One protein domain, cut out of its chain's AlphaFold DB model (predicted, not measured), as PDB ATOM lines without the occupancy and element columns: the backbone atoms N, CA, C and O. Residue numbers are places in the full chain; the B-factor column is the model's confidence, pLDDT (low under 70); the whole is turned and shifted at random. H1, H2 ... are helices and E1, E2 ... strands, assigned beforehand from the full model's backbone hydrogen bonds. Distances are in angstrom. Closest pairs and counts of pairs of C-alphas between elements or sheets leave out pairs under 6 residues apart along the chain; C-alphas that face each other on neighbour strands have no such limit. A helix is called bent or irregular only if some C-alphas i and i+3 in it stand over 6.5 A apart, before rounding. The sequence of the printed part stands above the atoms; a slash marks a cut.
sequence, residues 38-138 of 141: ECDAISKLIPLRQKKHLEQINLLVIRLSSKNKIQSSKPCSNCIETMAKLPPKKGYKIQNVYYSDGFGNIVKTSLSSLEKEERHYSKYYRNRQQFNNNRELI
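AT A GLANCE: This is residues 38 to 138 of the 141 residues of the protein "CMP/dCMP-type deaminase domain-containing protein" of viral metagenome (UniProt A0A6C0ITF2). A small, bent sheet of three strands has helix H2 folded back beside it, with the short helices H1 and H3 on either side of H2. The loop of residues 62 to 76 reaches out past the ends of E1 and E2, and H4 leads away from this body, its residues 130 to 136 sticking out with the tail to residue 138. The printed part has 101 residues, with four named helices and three named strands in the order H1 E1 H2 E2 E3 H3 H4. The sheet runs E1 E2 E3 and is mixed; the class is mixed, helices and strands. The whole is loose, with a radius of gyration of the C-alphas of 16.0 A and spans of 51 by 37 by 24 A.

IN THESE COORDINATES: In the sheet, E2 is residues 92 to 100, 23.0 A long from first to last C-alpha, and bends by 60 degrees at residue 95. E1 is residues 55 to 61, 19.3 A, beginning at C-alpha 55 at (52.018, -19.071, -10.628), and E3 is residues 106 to 109. H2 is residues 77 to 89, 19.2 A; it is irregular, but only just, with C-alphas 84 and 87 6.8 A apart. H1 is residues 38 to 43, beginning at C-alpha 38 at (36.096, -14.184, -4.729), and H3 is residues 111 to 116. H4 is residues 123 to 136, 20.5 A, ending at C-alpha 136 at (10.339, -19.018, -22.992).

HOW THE PARTS SIT: E1 and E2 are parallel neighbours at 19 degrees, with N 59 and O 96 within hydrogen-bond range at 2.9 A. E2 and E3 form a hairpin, antiparallel at 143 degrees, with N 107 and O 99 at 2.8 A. E1, H2 and E2 make a strand-helix-strand unit, two parallel neighbour strands with a helix between them in the chain; its crossover is right-handed. H2 is on the sheet at a height of 4.6 A, over none of the strands; its closest C-alphas to E2 are those of Pro 87 and Lys 93, 5.9 A. H1 touches H2 at a shallow tilt of 24 degrees, the same way, closest at the C-alphas of Cys 39 and Cys 79, 6.1 A. H3 touches H2 at 36 degrees, only just a steep tilt, opposite ways, closest at the C-alphas of Ile 80 and Glu 115, 7.0 A. H1 and H3 only graze the sheet. H4 is not on the sheet and touches no helix. Every O i to N i+4 pair is within hydrogen-bond range in H1 and H4, against 6 of 9 in H2 and 1 of 2 in H3.

THE WHOLE: The two C-alphas farthest apart, those of Gln 50 and Ile 138, are 51.7 A apart. The printed part has no cut. The links H1 to E1 and E1 to H2 are long; in the second, residues 63 to 64 pair antiparallel with residues 70 to 71. The mean pLDDT of the printed part is 86.2, and residues 119 to 138 are under 70.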
ATOM      1  N   GLU A  38      35.211 -13.405  -3.860       95.50
ATOM      2  CA  GLU A  38      36.096 -14.184  -4.729       95.50
ATOM      3  C   GLU A  38      36.466 -13.393  -5.987       95.50
ATOM      4  O   GLU A  38      37.637 -13.286  -6.352       95.50
ATOM      5  N   CYS A  39      35.457 -12.801  -6.630       94.69
ATOM      6  CA  CYS A  39      35.641 -12.005  -7.837       94.69
ATOM      7  C   CYS A  39      36.431 -10.725  -7.539       94.69
ATOM      8  O   CYS A  39      37.320 -10.361  -8.308       94.69
ATOM      9  N   ASP A  40      36.136 -10.069  -6.413       96.06
ATOM     10  CA  ASP A  40      36.854  -8.877  -5.956       96.06
ATOM     11  C   ASP A  40      38.331  -9.180  -5.653       96.06
ATOM     12  O   ASP A  40      39.221  -8.451  -6.085       96.06
ATOM     13  N   ALA A  41      38.622 -10.298  -4.983       97.06
ATOM     14  CA  ALA A  41      39.996 -10.702  -4.690       97.06
ATOM     15  C   ALA A  41      40.791 -10.954  -5.981       97.06
ATOM     16  O   ALA A  41      41.890 -10.431  -6.164       97.06
ATOM     17  N   ILE A  42      40.218 -11.715  -6.919       96.69
ATOM     18  CA  ILE A  42      40.895 -12.079  -8.170       96.69
ATOM     19  C   ILE A  42      41.086 -10.866  -9.083       96.69
ATOM     20  O   ILE A  42      42.122 -10.754  -9.745       96.69
ATOM     21  N   SER A  43      40.131  -9.934  -9.127       95.31
ATOM     22  CA  SER A  43      40.262  -8.716  -9.936       95.31
ATOM     23  C   SER A  43      41.444  -7.852  -9.476       95.31
ATOM     24  O   SER A  43      42.164  -7.308 -10.320       95.31
ATOM     25  N   LYS A  44      41.712  -7.831  -8.164       96.38
ATOM     26  CA  LYS A  44      42.812  -7.109  -7.509       96.38
ATOM     27  C   LYS A  44      44.176  -7.797  -7.607       96.38
ATOM     28  O   LYS A  44      45.176  -7.194  -7.225       96.38
ATOM     29  N   LEU A  45      44.262  -9.024  -8.134       96.00
ATOM     30  CA  LEU A  45      45.555  -9.663  -8.395       96.00
ATOM     31  C   LEU A  45      46.379  -8.826  -9.381       96.00
ATOM     32  O   LEU A  45      45.901  -8.473 -10.468       96.00
ATOM     33  N   ILE A  46      47.630  -8.554  -9.013       94.94
ATOM     34  CA  ILE A  46      48.599  -7.848  -9.856       94.94
ATOM     35  C   ILE A  46      48.987  -8.771 -11.019       94.94
ATOM     36  O   ILE A  46      49.490  -9.859 -10.761       94.94
ATOM     37  N   PRO A  47      48.778  -8.390 -12.291       94.56
ATOM     38  CA  PRO A  47      49.156  -9.241 -13.416       94.56
ATOM     39  C   PRO A  47      50.663  -9.519 -13.442       94.56
ATOM     40  O   PRO A  47      51.475  -8.591 -13.435       94.56
ATOM     41  N   LEU A  48      51.040 -10.793 -13.531       93.19
ATOM     42  CA  LEU A  48      52.428 -11.201 -13.710       93.19
ATOM     43  C   LEU A  48      52.797 -11.080 -15.189       93.19
ATOM     44  O   LEU A  48      52.405 -11.905 -16.015       93.19
ATOM     45  N   ARG A  49      53.547 -10.034 -15.541       81.75
ATOM     46  CA  ARG A  49      54.081  -9.874 -16.899       81.75
ATOM     47  C   ARG A  49      55.206 -10.899 -17.122       81.75
ATOM     48  O   ARG A  49      56.004 -11.137 -16.221       81.75
ATOM     49  N   GLN A  50      55.272 -11.478 -18.324       70.75
ATOM     50  CA  GLN A  50      56.427 -12.245 -18.829       70.75
ATOM     51  C   GLN A  50      56.738 -13.602 -18.155       70.75
ATOM     52  O   GLN A  50      57.877 -14.059 -18.200       70.75
ATOM     53  N   LYS A  51      55.759 -14.309 -17.570       74.81
ATOM     54  CA  LYS A  51      56.002 -15.679 -17.072       74.81
ATOM     55  C   LYS A  51      55.620 -16.754 -18.090       74.81
ATOM     56  O   LYS A  51      54.484 -16.802 -18.548       74.81
ATOM     57  N   LYS A  52      56.556 -17.675 -18.364       81.44
ATOM     58  CA  LYS A  52      56.322 -18.895 -19.165       81.44
ATOM     59  C   LYS A  52      55.339 -19.863 -18.488       81.44
ATOM     60  O   LYS A  52      54.656 -20.622 -19.166       81.44
ATOM     61  N   HIS A  53      55.265 -19.833 -17.156       90.00
ATOM     62  CA  HIS A  53      54.422 -20.719 -16.354       90.00
ATOM     63  C   HIS A  53      53.523 -19.927 -15.405       90.00
ATOM     64  O   HIS A  53      53.953 -18.932 -14.818       90.00
ATOM     65  N   LEU A  54      52.286 -20.404 -15.235       94.25
ATOM     66  CA  LEU A  54      51.322 -19.815 -14.311       94.25
ATOM     67  C   LEU A  54      51.752 -20.045 -12.860       94.25
ATOM     68  O   LEU A  54      52.071 -21.169 -12.466       94.25
ATOM     69  N   GLU A  55      51.714 -18.989 -12.053       94.19
ATOM     70  CA  GLU A  55      52.018 -19.071 -10.628       94.19
ATOM     71  C   GLU A  55      50.855 -19.728  -9.875       94.19
ATOM     72  O   GLU A  55      49.704 -19.293  -9.973       94.19
ATOM     73  N   GLN A  56      51.150 -20.804  -9.142       95.00
ATOM     74  CA  GLN A  56      50.137 -21.538  -8.389       95.00
ATOM     75  C   GLN A  56      49.752 -20.776  -7.124       95.00
ATOM     76  O   GLN A  56      50.611 -20.395  -6.327       95.00
ATOM     77  N   ILE A  57      48.452 -20.568  -6.941       95.38
ATOM     78  CA  ILE A  57      47.894 -19.840  -5.802       95.38
ATOM     79  C   ILE A  57      46.772 -20.634  -5.145       95.38
ATOM     80  O   ILE A  57      46.106 -21.454  -5.776       95.38
ATOM     81  N   ASN A  58      46.540 -20.351  -3.870       96.38
ATOM     82  CA  ASN A  58      45.403 -20.863  -3.118       96.38
ATOM     83  C   ASN A  58      44.418 -19.721  -2.860       96.38
ATOM     84  O   ASN A  58      44.844 -18.587  -2.637       96.38
ATOM     85  N   LEU A  59      43.124 -20.025  -2.859       96.38
ATOM     86  CA  LEU A  59      42.068 -19.074  -2.517       96.38
ATOM     87  C   LEU A  59      41.393 -19.507  -1.217       96.38
ATOM     88  O   LEU A  59      41.030 -20.670  -1.093       96.38
ATOM     89  N   LEU A  60      41.208 -18.586  -0.275       96.44
ATOM     90  CA  LEU A  60      40.432 -18.802   0.947       96.44
ATOM     91  C   LEU A  60      39.231 -17.860   0.943       96.44
ATOM     92  O   LEU A  60      39.396 -16.647   0.832       96.44
ATOM     93  N   VAL A  61      38.042 -18.428   1.086       96.44
ATOM     94  CA  VAL A  61      36.772 -17.711   1.164       96.44
ATOM     95  C   VAL A  61      36.184 -17.978   2.542       96.44
ATOM     96  O   VAL A  61      36.118 -19.122   2.977       96.44
ATOM     97  N   ILE A  62      35.790 -16.924   3.251       95.31
ATOM     98  CA  ILE A  62      35.140 -17.031   4.559       95.31
ATOM     99  C   ILE A  62      33.946 -16.093   4.552       95.31
ATOM    100  O   ILE A  62      34.051 -14.940   4.132       95.31
ATOM    101  N   ARG A  63      32.814 -16.583   5.054       93.81
ATOM    102  CA  ARG A  63      31.629 -15.767   5.302       93.81
ATOM    103  C   ARG A  63      31.395 -15.661   6.797       93.81
ATOM    104  O   ARG A  63      31.333 -16.671   7.493       93.81
ATOM    105  N   LEU A  64      31.196 -14.435   7.265       92.75
ATOM    106  CA  LEU A  64      30.811 -14.141   8.639       92.75
ATOM    107  C   LEU A  64      29.387 -13.581   8.661       92.75
ATOM    108  O   LEU A  64      28.997 -12.789   7.804       92.75
ATOM    109  N   SER A  65      28.606 -14.009   9.646       91.25
ATOM    110  CA  SER A  65      27.329 -13.376   9.988       91.25
ATOM    111  C   SER A  65      27.546 -12.093  10.797       91.25
ATOM    112  O   SER A  65      28.623 -11.871  11.347       91.25
ATOM    113  N   SER A  66      26.489 -11.295  10.973       89.94
ATOM    114  CA  SER A  66      26.500 -10.118  11.859       89.94
ATOM    115  C   SER A  66      26.836 -10.444  13.320       89.94
ATOM    116  O   SER A  66      27.280  -9.574  14.058       89.94
ATOM    117  N   LYS A  67      26.663 -11.706  13.739       93.44
ATOM    118  CA  LYS A  67      27.030 -12.216  15.070       93.44
ATOM    119  C   LYS A  67      28.421 -12.871  15.092       93.44
ATOM    120  O   LYS A  67      28.684 -13.689  15.966       93.44
ATOM    121  N   ASN A  68      29.275 -12.591  14.103       88.50
ATOM    122  CA  ASN A  68      30.619 -13.166  13.934       88.50
ATOM    123  C   ASN A  68      30.672 -14.704  13.857       88.50
ATOM    124  O   ASN A  68      31.728 -15.304  14.038       88.50
ATOM    125  N   LYS A  69      29.548 -15.366  13.558       91.69
ATOM    126  CA  LYS A  69      29.530 -16.812  13.296       91.69
ATOM    127  C   LYS A  69      29.972 -17.091  11.865       91.69
ATOM    128  O   LYS A  69      29.459 -16.433  10.953       91.69
ATOM    129  N   ILE A  70      30.859 -18.070  11.691       93.69
ATOM    130  CA  ILE A  70      31.247 -18.596  10.378       93.69
ATOM    131  C   ILE A  70      30.014 -19.230   9.729       93.69
ATOM    132  O   ILE A  70      29.262 -19.958  10.374       93.69
ATOM    133  N   GLN A  71      29.784 -18.905   8.463       93.94
ATOM    134  CA  GLN A  71      28.705 -19.458   7.653       93.94
ATOM    135  C   GLN A  71      29.270 -20.115   6.402       93.94
ATOM    136  O   GLN A  71      30.413 -19.858   6.021       93.94
ATOM    137  N   SER A  72      28.427 -20.880   5.708       94.00
ATOM    138  CA  SER A  72      28.804 -21.431   4.413       94.00
ATOM    139  C   SER A  72      29.204 -20.319   3.443       94.00
ATOM    140  O   SER A  72      28.449 -19.368   3.203       94.00
ATOM    141  N   SER A  73      30.408 -20.445   2.900       94.94
ATOM    142  CA  SER A  73      30.998 -19.542   1.918       94.94
ATOM    143  C   SER A  73      31.366 -20.284   0.635       94.94
ATOM    144  O   SER A  73      32.308 -19.891  -0.056       94.94
ATOM    145  N   LYS A  74      30.659 -21.384   0.340       94.06
ATOM    146  CA  LYS A  74      30.833 -22.129  -0.907       94.06
ATOM    147  C   LYS A  74      30.665 -21.167  -2.097       94.06
ATOM    148  O   LYS A  74      29.615 -20.520  -2.182       94.06
ATOM    149  N   PRO A  75      31.656 -21.067  -3.001       93.06
ATOM    150  CA  PRO A  75      31.568 -20.171  -4.145       93.06
ATOM    151  C   PRO A  75      30.367 -20.485  -5.036       93.06
ATOM    152  O   PRO A  75      30.025 -21.646  -5.256       93.06
ATOM    153  N   CYS A  76      29.728 -19.444  -5.569       91.06
ATOM    154  CA  CYS A  76      28.625 -19.614  -6.515       91.06
ATOM    155  C   CYS A  76      29.141 -19.958  -7.925       91.06
ATOM    156  O   CYS A  76      30.307 -19.717  -8.239       91.06
ATOM    157  N   SER A  77      28.265 -20.437  -8.810       89.25
ATOM    158  CA  SER A  77      28.618 -20.826 -10.185       89.25
ATOM    159  C   SER A  77      29.329 -19.710 -10.960       89.25
ATOM    160  O   SER A  77      30.347 -19.944 -11.599       89.25
ATOM    161  N   ASN A  78      28.857 -18.464 -10.838       88.38
ATOM    162  CA  ASN A  78      29.475 -17.321 -11.518       88.38
ATOM    163  C   ASN A  78      30.879 -16.998 -10.966       88.38
ATOM    164  O   ASN A  78      31.785 -16.619 -11.713       88.38
ATOM    165  N   CYS A  79      31.082 -17.172  -9.656       93.06
ATOM    166  CA  CYS A  79      32.409 -17.080  -9.057       93.06
ATOM    167  C   CYS A  79      33.310 -18.199  -9.569       93.06
ATOM    168  O   CYS A  79      34.452 -17.916  -9.908       93.06
ATOM    169  N   ILE A  80      32.805 -19.432  -9.685       94.12
ATOM    170  CA  ILE A  80      33.556 -20.578 -10.220       94.12
ATOM    171  C   ILE A  80      34.033 -20.305 -11.645       94.12
ATOM    172  O   ILE A  80      35.222 -20.430 -11.931       94.12
ATOM    173  N   GLU A  81      33.162 -19.795 -12.510       92.31
ATOM    174  CA  GLU A  81      33.564 -19.395 -13.860       92.31
ATOM    175  C   GLU A  81      34.614 -18.277 -13.868       92.31
ATOM    176  O   GLU A  81      35.563 -18.301 -14.655       92.31
ATOM    177  N   THR A  82      34.469 -17.290 -12.981       93.12
ATOM    178  CA  THR A  82      35.442 -16.196 -12.850       93.12
ATOM    179  C   THR A  82      36.795 -16.720 -12.357       93.12
ATOM    180  O   THR A  82      37.837 -16.322 -12.881       93.12
ATOM    181  N   MET A  83      36.781 -17.655 -11.402       95.12
ATOM    182  CA  MET A  83      37.953 -18.366 -10.887       95.12
ATOM    183  C   MET A  83      38.663 -19.180 -11.977       95.12
ATOM    184  O   MET A  83      39.887 -19.280 -11.944       95.12
ATOM    185  N   ALA A  84      37.936 -19.707 -12.962       94.12
ATOM    186  CA  ALA A  84      38.526 -20.416 -14.097       94.12
ATOM    187  C   ALA A  84      39.135 -19.461 -15.136       94.12
ATOM    188  O   ALA A  84      40.233 -19.695 -15.639       94.12
ATOM    189  N   LYS A  85      38.436 -18.364 -15.457       94.69
ATOM    190  CA  LYS A  85      38.760 -17.510 -16.614       94.69
ATOM    191  C   LYS A  85      39.751 -16.385 -16.303       94.69
ATOM    192  O   LYS A  85      40.555 -16.028 -17.164       94.69
ATOM    193  N   LEU A  86      39.676 -15.769 -15.121       95.06
ATOM    194  CA  LEU A  86      40.393 -14.520 -14.827       95.06
ATOM    195  C   LEU A  86      41.834 -14.714 -14.309       95.06
ATOM    196  O   LEU A  86      42.713 -13.990 -14.784       95.06
ATOM    197  N   PRO A  87      42.138 -15.668 -13.405       95.50
ATOM    198  CA  PRO A  87      43.507 -15.878 -12.930       95.50
ATOM    199  C   PRO A  87      44.520 -16.204 -14.041       95.50
ATOM    200  O   PRO A  87      45.578 -15.569 -14.040       95.50
ATOM    201  N   PRO A  88      44.223 -17.078 -15.034       94.69
ATOM    202  CA  PRO A  88      45.174 -17.373 -16.111       94.69
ATOM    203  C   PRO A  88      45.549 -16.137 -16.931       94.69
ATOM    204  O   PRO A  88      46.720 -15.947 -17.251       94.69
ATOM    205  N   LYS A  89      44.590 -15.233 -17.178       93.75
ATOM    206  CA  LYS A  89      44.830 -13.947 -17.863       93.75
ATOM    207  C   LYS A  89      45.773 -13.021 -17.087       93.75
ATOM    208  O   LYS A  89      46.360 -12.117 -17.670       93.75
ATOM    209  N   LYS A  90      45.911 -13.231 -15.777       94.69
ATOM    210  CA  LYS A  90      46.811 -12.485 -14.889       94.69
ATOM    211  C   LYS A  90      48.110 -13.244 -14.576       94.69
ATOM    212  O   LYS A  90      48.914 -12.743 -13.797       94.69
ATOM    213  N   GLY A  91      48.327 -14.420 -15.171       95.75
ATOM    214  CA  GLY A  91      49.525 -15.236 -14.954       95.75
ATOM    215  C   GLY A  91      49.448 -16.180 -13.749       95.75
ATOM    216  O   GLY A  91      50.481 -16.661 -13.288       95.75
ATOM    217  N   TYR A  92      48.245 -16.468 -13.242       96.38
ATOM    218  CA  TYR A  92      48.026 -17.325 -12.074       96.38
ATOM    219  C   TYR A  92      47.199 -18.570 -12.397       96.38
ATOM    220  O   TYR A  92      46.368 -18.573 -13.303       96.38
ATOM    221  N   LYS A  93      47.371 -19.619 -11.592       95.44
ATOM    222  CA  LYS A  93      46.524 -20.817 -11.587       95.44
ATOM    223  C   LYS A  93      46.064 -21.110 -10.164       95.44
ATOM    224  O   LYS A  93      46.891 -21.301  -9.276       95.44
ATOM    225  N   ILE A  94      44.752 -21.176  -9.948       96.56
ATOM    226  CA  ILE A  94      44.202 -21.585  -8.650       96.56
ATOM    227  C   ILE A  94      44.415 -23.093  -8.494       96.56
ATOM    228  O   ILE A  94      43.920 -23.882  -9.295       96.56
ATOM    229  N   GLN A  95      45.180 -23.481  -7.477       95.44
ATOM    230  CA  GLN A  95      45.469 -24.875  -7.150       95.44
ATOM    231  C   GLN A  95      44.410 -25.445  -6.205       95.44
ATOM    232  O   GLN A  95      43.849 -26.503  -6.476       95.44
ATOM    233  N   ASN A  96      44.133 -24.733  -5.110       96.62
ATOM    234  CA  ASN A  96      43.148 -25.141  -4.116       96.62
ATOM    235  C   ASN A  96      42.230 -23.969  -3.764       96.62
ATOM    236  O   ASN A  96      42.680 -22.826  -3.638       96.62
ATOM    237  N   VAL A  97      40.959 -24.287  -3.547       96.81
ATOM    238  CA  VAL A  97      39.954 -23.382  -2.998       96.81
ATOM    239  C   VAL A  97      39.576 -23.895  -1.615       96.81
ATOM    240  O   VAL A  97      39.203 -25.055  -1.451       96.81
ATOM    241  N   TYR A  98      39.693 -23.025  -0.625       97.25
ATOM    242  CA  TYR A  98      39.297 -23.253   0.752       97.25
ATOM    243  C   TYR A  98      38.056 -22.412   1.026       97.25
ATOM    244  O   TYR A  98      38.063 -21.212   0.754       97.25
ATOM    245  N   TYR A  99      36.998 -23.016   1.550       96.50
ATOM    246  CA  TYR A  99      35.780 -22.300   1.919       96.50
ATOM    247  C   TYR A  99      35.201 -22.851   3.219       96.50
ATOM    248  O   TYR A  99      35.433 -24.012   3.550       96.50
ATOM    249  N   SER A 100      34.464 -22.034   3.969       95.81
ATOM    250  CA  SER A 100      33.746 -22.522   5.144       95.81
ATOM    251  C   SER A 100      32.455 -23.238   4.748       95.81
ATOM    252  O   SER A 100      31.727 -22.758   3.877       95.81
ATOM    253  N   ASP A 101      32.150 -24.370   5.377       93.25
ATOM    254  CA  ASP A 101      30.869 -25.069   5.225       93.25
ATOM    255  C   ASP A 101      29.777 -24.497   6.158       93.25
ATOM    256  O   ASP A 101      29.961 -23.479   6.831       93.25
ATOM    257  N   GLY A 102      28.600 -25.133   6.182       88.88
ATOM    258  CA  GLY A 102      27.487 -24.734   7.053       88.88
ATOM    259  C   GLY A 102      27.740 -24.935   8.554       88.88
ATOM    260  O   GLY A 102      27.042 -24.329   9.362       88.88
ATOM    261  N   PHE A 103      28.740 -25.738   8.918       90.81
ATOM    262  CA  PHE A 103      29.135 -26.035  10.296       90.81
ATOM    263  C   PHE A 103      30.336 -25.194  10.754       90.81
ATOM    264  O   PHE A 103      30.702 -25.222  11.926       90.81
ATOM    265  N   GLY A 104      30.926 -24.411   9.847       88.81
ATOM    266  CA  GLY A 104      32.089 -23.573  10.109       88.81
ATOM    267  C   GLY A 104      33.434 -24.274   9.903       88.81
ATOM    268  O   GLY A 104      34.464 -23.677  10.216       88.81
ATOM    269  N   ASN A 105      33.454 -25.491   9.353       93.38
ATOM    270  CA  ASN A 105      34.693 -26.177   8.992       93.38
ATOM    271  C   ASN A 105      35.259 -25.609   7.690       93.38
ATOM    272  O   ASN A 105      34.508 -25.236   6.790       93.38
ATOM    273  N   ILE A 106      36.587 -25.597   7.555       95.75
ATOM    274  CA  ILE A 106      37.249 -25.210   6.307       95.75
ATOM    275  C   ILE A 106      37.382 -26.434   5.400       95.75
ATOM    276  O   ILE A 106      38.166 -27.342   5.670       95.75
ATOM    277  N   VAL A 107      36.641 -26.428   4.297       95.75
ATOM    278  CA  VAL A 107      36.685 -27.454   3.258       95.75
ATOM    279  C   VAL A 107      37.713 -27.059   2.209       95.75
ATOM    280  O   VAL A 107      37.689 -25.943   1.693       95.75
ATOM    281  N   LYS A 108      38.610 -27.988   1.873       96.88
ATOM    282  CA  LYS A 108      39.573 -27.853   0.777       96.88
ATOM    283  C   LYS A 108      39.046 -28.580  -0.453       96.88
ATOM    284  O   LYS A 108      38.735 -29.763  -0.380       96.88
ATOM    285  N   THR A 109      39.022 -27.902  -1.593       95.38
ATOM    286  CA  THR A 109      38.633 -28.491  -2.876       95.38
ATOM    287  C   THR A 109      39.490 -27.959  -4.024       95.38
ATOM    288  O   THR A 109      40.307 -27.049  -3.852       95.38
ATOM    289  N   SER A 110      39.307 -28.540  -5.204       94.44
ATOM    290  CA  SER A 110      39.889 -28.073  -6.458       94.44
ATOM    291  C   SER A 110      38.830 -27.380  -7.317       94.44
ATOM    292  O   SER A 110      37.630 -27.608  -7.151       94.44
ATOM    293  N   LEU A 111      39.263 -26.544  -8.261       91.00
ATOM    294  CA  LEU A 111      38.330 -25.866  -9.161       91.00
ATOM    295  C   LEU A 111      37.553 -26.860 -10.043       91.00
ATOM    296  O   LEU A 111      36.349 -26.710 -10.212       91.00
ATOM    297  N   SER A 112      38.210 -27.920 -10.517       89.12
ATOM    298  CA  SER A 112      37.575 -28.964 -11.330       89.12
ATOM    299  C   SER A 112      36.573 -29.813 -10.545       89.12
ATOM    300  O   SER A 112      35.619 -30.322 -11.124       89.12
ATOM    301  N   SER A 113      36.770 -29.975  -9.234       89.50
ATOM    302  CA  SER A 113      35.773 -30.595  -8.354       89.50
ATOM    303  C   SER A 113      34.537 -29.702  -8.228       89.50
ATOM    304  O   SER A 113      33.426 -30.181  -8.425       89.50
ATOM    305  N   LEU A 114      34.727 -28.397  -7.996       87.19
ATOM    306  CA  LEU A 114      33.628 -27.431  -7.874       87.19
ATOM    307  C   LEU A 114      32.787 -27.300  -9.151       87.19
ATOM    308  O   LEU A 114      31.582 -27.092  -9.059       87.19
ATOM    309  N   GLU A 115      33.397 -27.424 -10.330       84.00
ATOM    310  CA  GLU A 115      32.689 -27.370 -11.619       84.00
ATOM    311  C   GLU A 115      31.756 -28.569 -11.856       84.00
ATOM    312  O   GLU A 115      30.785 -28.445 -12.602       84.00
ATOM    313  N   LYS A 116      32.044 -29.721 -11.235       82.62
ATOM    314  CA  LYS A 116      31.260 -30.961 -11.372       82.62
ATOM    315  C   LYS A 116      30.107 -31.066 -10.375       82.62
ATOM    316  O   LYS A 116      29.232 -31.908 -10.550       82.62
ATOM    317  N   GLU A 117      30.129 -30.263  -9.319       77.50
ATOM    318  CA  GLU A 117      29.097 -30.259  -8.285       77.50
ATOM    319  C   GLU A 117      27.837 -29.499  -8.733       77.50
ATOM    320  O   GLU A 117      27.856 -28.694  -9.668       77.50
ATOM    321  N   GLU A 118      26.721 -29.738  -8.041       70.88
ATOM    322  CA  GLU A 118      25.452 -29.063  -8.318       70.88
ATOM    323  C   GLU A 118      25.594 -27.530  -8.231       70.88
ATOM    324  O   GLU A 118      26.159 -26.971  -7.279       70.88
ATOM    325  N   ARG A 119      25.085 -26.837  -9.256       69.12
ATOM    326  CA  ARG A 119      25.301 -25.400  -9.463       69.12
ATOM    327  C   ARG A 119      24.575 -24.561  -8.412       69.12
ATOM    328  O   ARG A 119      23.351 -24.479  -8.395       69.12
ATOM    329  N   HIS A 120      25.336 -23.826  -7.603       69.88
ATOM    330  CA  HIS A 120      24.788 -22.846  -6.668       69.88
ATOM    331  C   HIS A 120      24.751 -21.440  -7.282       69.88
ATOM    332  O   HIS A 120      25.785 -20.797  -7.454       69.88
ATOM    333  N   TYR A 121      23.561 -20.906  -7.558       67.00
ATOM    334  CA  TYR A 121      23.403 -19.545  -8.090       67.00
ATOM    335  C   TYR A 121      23.200 -18.508  -6.978       67.00
ATOM    336  O   TYR A 121      22.538 -18.782  -5.971       67.00
ATOM    337  N   SER A 122      23.723 -17.288  -7.161       63.69
ATOM    338  CA  SER A 122      23.410 -16.168  -6.261       63.69
ATOM    339  C   SER A 122      21.958 -15.707  -6.444       63.69
ATOM    340  O   SER A 122      21.333 -15.999  -7.465       63.69
ATOM    341  N   LYS A 123      21.416 -14.962  -5.468       63.62
ATOM    342  CA  LYS A 123      20.029 -14.461  -5.510       63.62
ATOM    343  C   LYS A 123      19.724 -13.706  -6.812       63.62
ATOM    344  O   LYS A 123      18.686 -13.943  -7.417       63.62
ATOM    345  N   TYR A 124      20.650 -12.860  -7.268       65.81
ATOM    346  CA  TYR A 124      20.503 -12.111  -8.519       65.81
ATOM    347  C   TYR A 124      20.338 -13.036  -9.737       65.81
ATOM    348  O   TYR A 124      19.396 -12.880 -10.511       65.81
ATOM    349  N   TYR A 125      21.203 -14.047  -9.880       63.84
ATOM    350  CA  TYR A 125      21.131 -14.976 -11.013       63.84
ATOM    351  C   TYR A 125      19.933 -15.931 -10.936       63.84
ATOM    352  O   TYR A 125      19.378 -16.261 -11.980       63.84
ATOM    353  N   ARG A 126      19.482 -16.323  -9.732       64.94
ATOM    354  CA  ARG A 126      18.238 -17.101  -9.569       64.94
ATOM    355  C   ARG A 126      17.025 -16.338 -10.096       64.94
ATOM    356  O   ARG A 126      16.258 -16.888 -10.877       64.94
ATOM    357  N   ASN A 127      16.898 -15.062  -9.726       62.75
ATOM    358  CA  ASN A 127      15.791 -14.219 -10.182       62.75
ATOM    359  C   ASN A 127      15.816 -14.024 -11.708       62.75
ATOM    360  O   ASN A 127      14.771 -14.025 -12.349       62.75
ATOM    361  N   ARG A 128      17.012 -13.901 -12.303       63.94
ATOM    362  CA  ARG A 128      17.168 -13.743 -13.756       63.94
ATOM    363  C   ARG A 128      16.822 -15.015 -14.541       63.94
ATOM    364  O   ARG A 128      16.219 -14.906 -15.600       63.94
ATOM    365  N   GLN A 129      17.169 -16.202 -14.036       61.94
ATOM    366  CA  GLN A 129      16.777 -17.464 -14.682       61.94
ATOM    367  C   GLN A 129      15.264 -17.693 -14.630       61.94
ATOM    368  O   GLN A 129      14.688 -18.085 -15.635       61.94
ATOM    369  N   GLN A 130      14.603 -17.380 -13.510       60.38
ATOM    370  CA  GLN A 130      13.138 -17.458 -13.425       60.38
ATOM    371  C   GLN A 130      12.451 -16.513 -14.421       60.38
ATOM    372  O   GLN A 130      11.485 -16.901 -15.068       60.38
ATOM    373  N   PHE A 131      12.979 -15.299 -14.594       57.75
ATOM    374  CA  PHE A 131      12.459 -14.356 -15.584       57.75
ATOM    375  C   PHE A 131      12.642 -14.849 -17.028       57.75
ATOM    376  O   PHE A 131      11.714 -14.748 -17.825       57.75
ATOM    377  N   ASN A 132      13.807 -15.411 -17.364       59.47
ATOM    378  CA  ASN A 132      14.060 -15.957 -18.700       59.47
ATOM    379  C   ASN A 132      13.206 -17.201 -18.991       59.47
ATOM    380  O   ASN A 132      12.616 -17.276 -20.061       59.47
ATOM    381  N   ASN A 133      13.066 -18.124 -18.034       59.44
ATOM    382  CA  ASN A 133      12.210 -19.303 -18.199       59.44
ATOM    383  C   ASN A 133      10.732 -18.915 -18.371       59.44
ATOM    384  O   ASN A 133      10.015 -19.553 -19.130       59.44
ATOM    385  N   ASN A 134      10.273 -17.847 -17.710       59.03
ATOM    386  CA  ASN A 134       8.917 -17.332 -17.911       59.03
ATOM    387  C   ASN A 134       8.728 -16.656 -19.279       59.03
ATOM    388  O   ASN A 134       7.609 -16.645 -19.776       59.03
ATOM    389  N   ARG A 135       9.790 -16.118 -19.898       54.47
ATOM    390  CA  ARG A 135       9.743 -15.623 -21.285       54.47
ATOM    391  C   ARG A 135       9.707 -16.751 -22.310       54.47
ATOM    392  O   ARG A 135       9.018 -16.622 -23.300       54.47
ATOM    393  N   GLU A 136      10.395 -17.865 -22.076       55.00
ATOM    394  CA  GLU A 136      10.339 -19.018 -22.992       55.00
ATOM    395  C   GLU A 136       8.990 -19.769 -22.937       55.00
ATOM    396  O   GLU A 136       8.653 -20.494 -23.868       55.00
ATOM    397  N   LEU A 137       8.203 -19.584 -21.869       53.75
ATOM    398  CA  LEU A 137       6.856 -20.157 -21.705       53.75
ATOM    399  C   LEU A 137       5.729 -19.264 -22.248       53.75
ATOM    400  O   LEU A 137       4.610 -19.741 -22.435       53.75
ATOM    401  N   ILE A 138       6.009 -17.985 -22.486       53.25
ATOM    402  CA  ILE A 138       5.112 -17.052 -23.166       53.25
ATOM    403  C   ILE A 138       5.724 -16.887 -24.553       53.25
ATOM    404  O   ILE A 138       6.577 -16.032 -24.745       53.25
TER     405      ILE A 138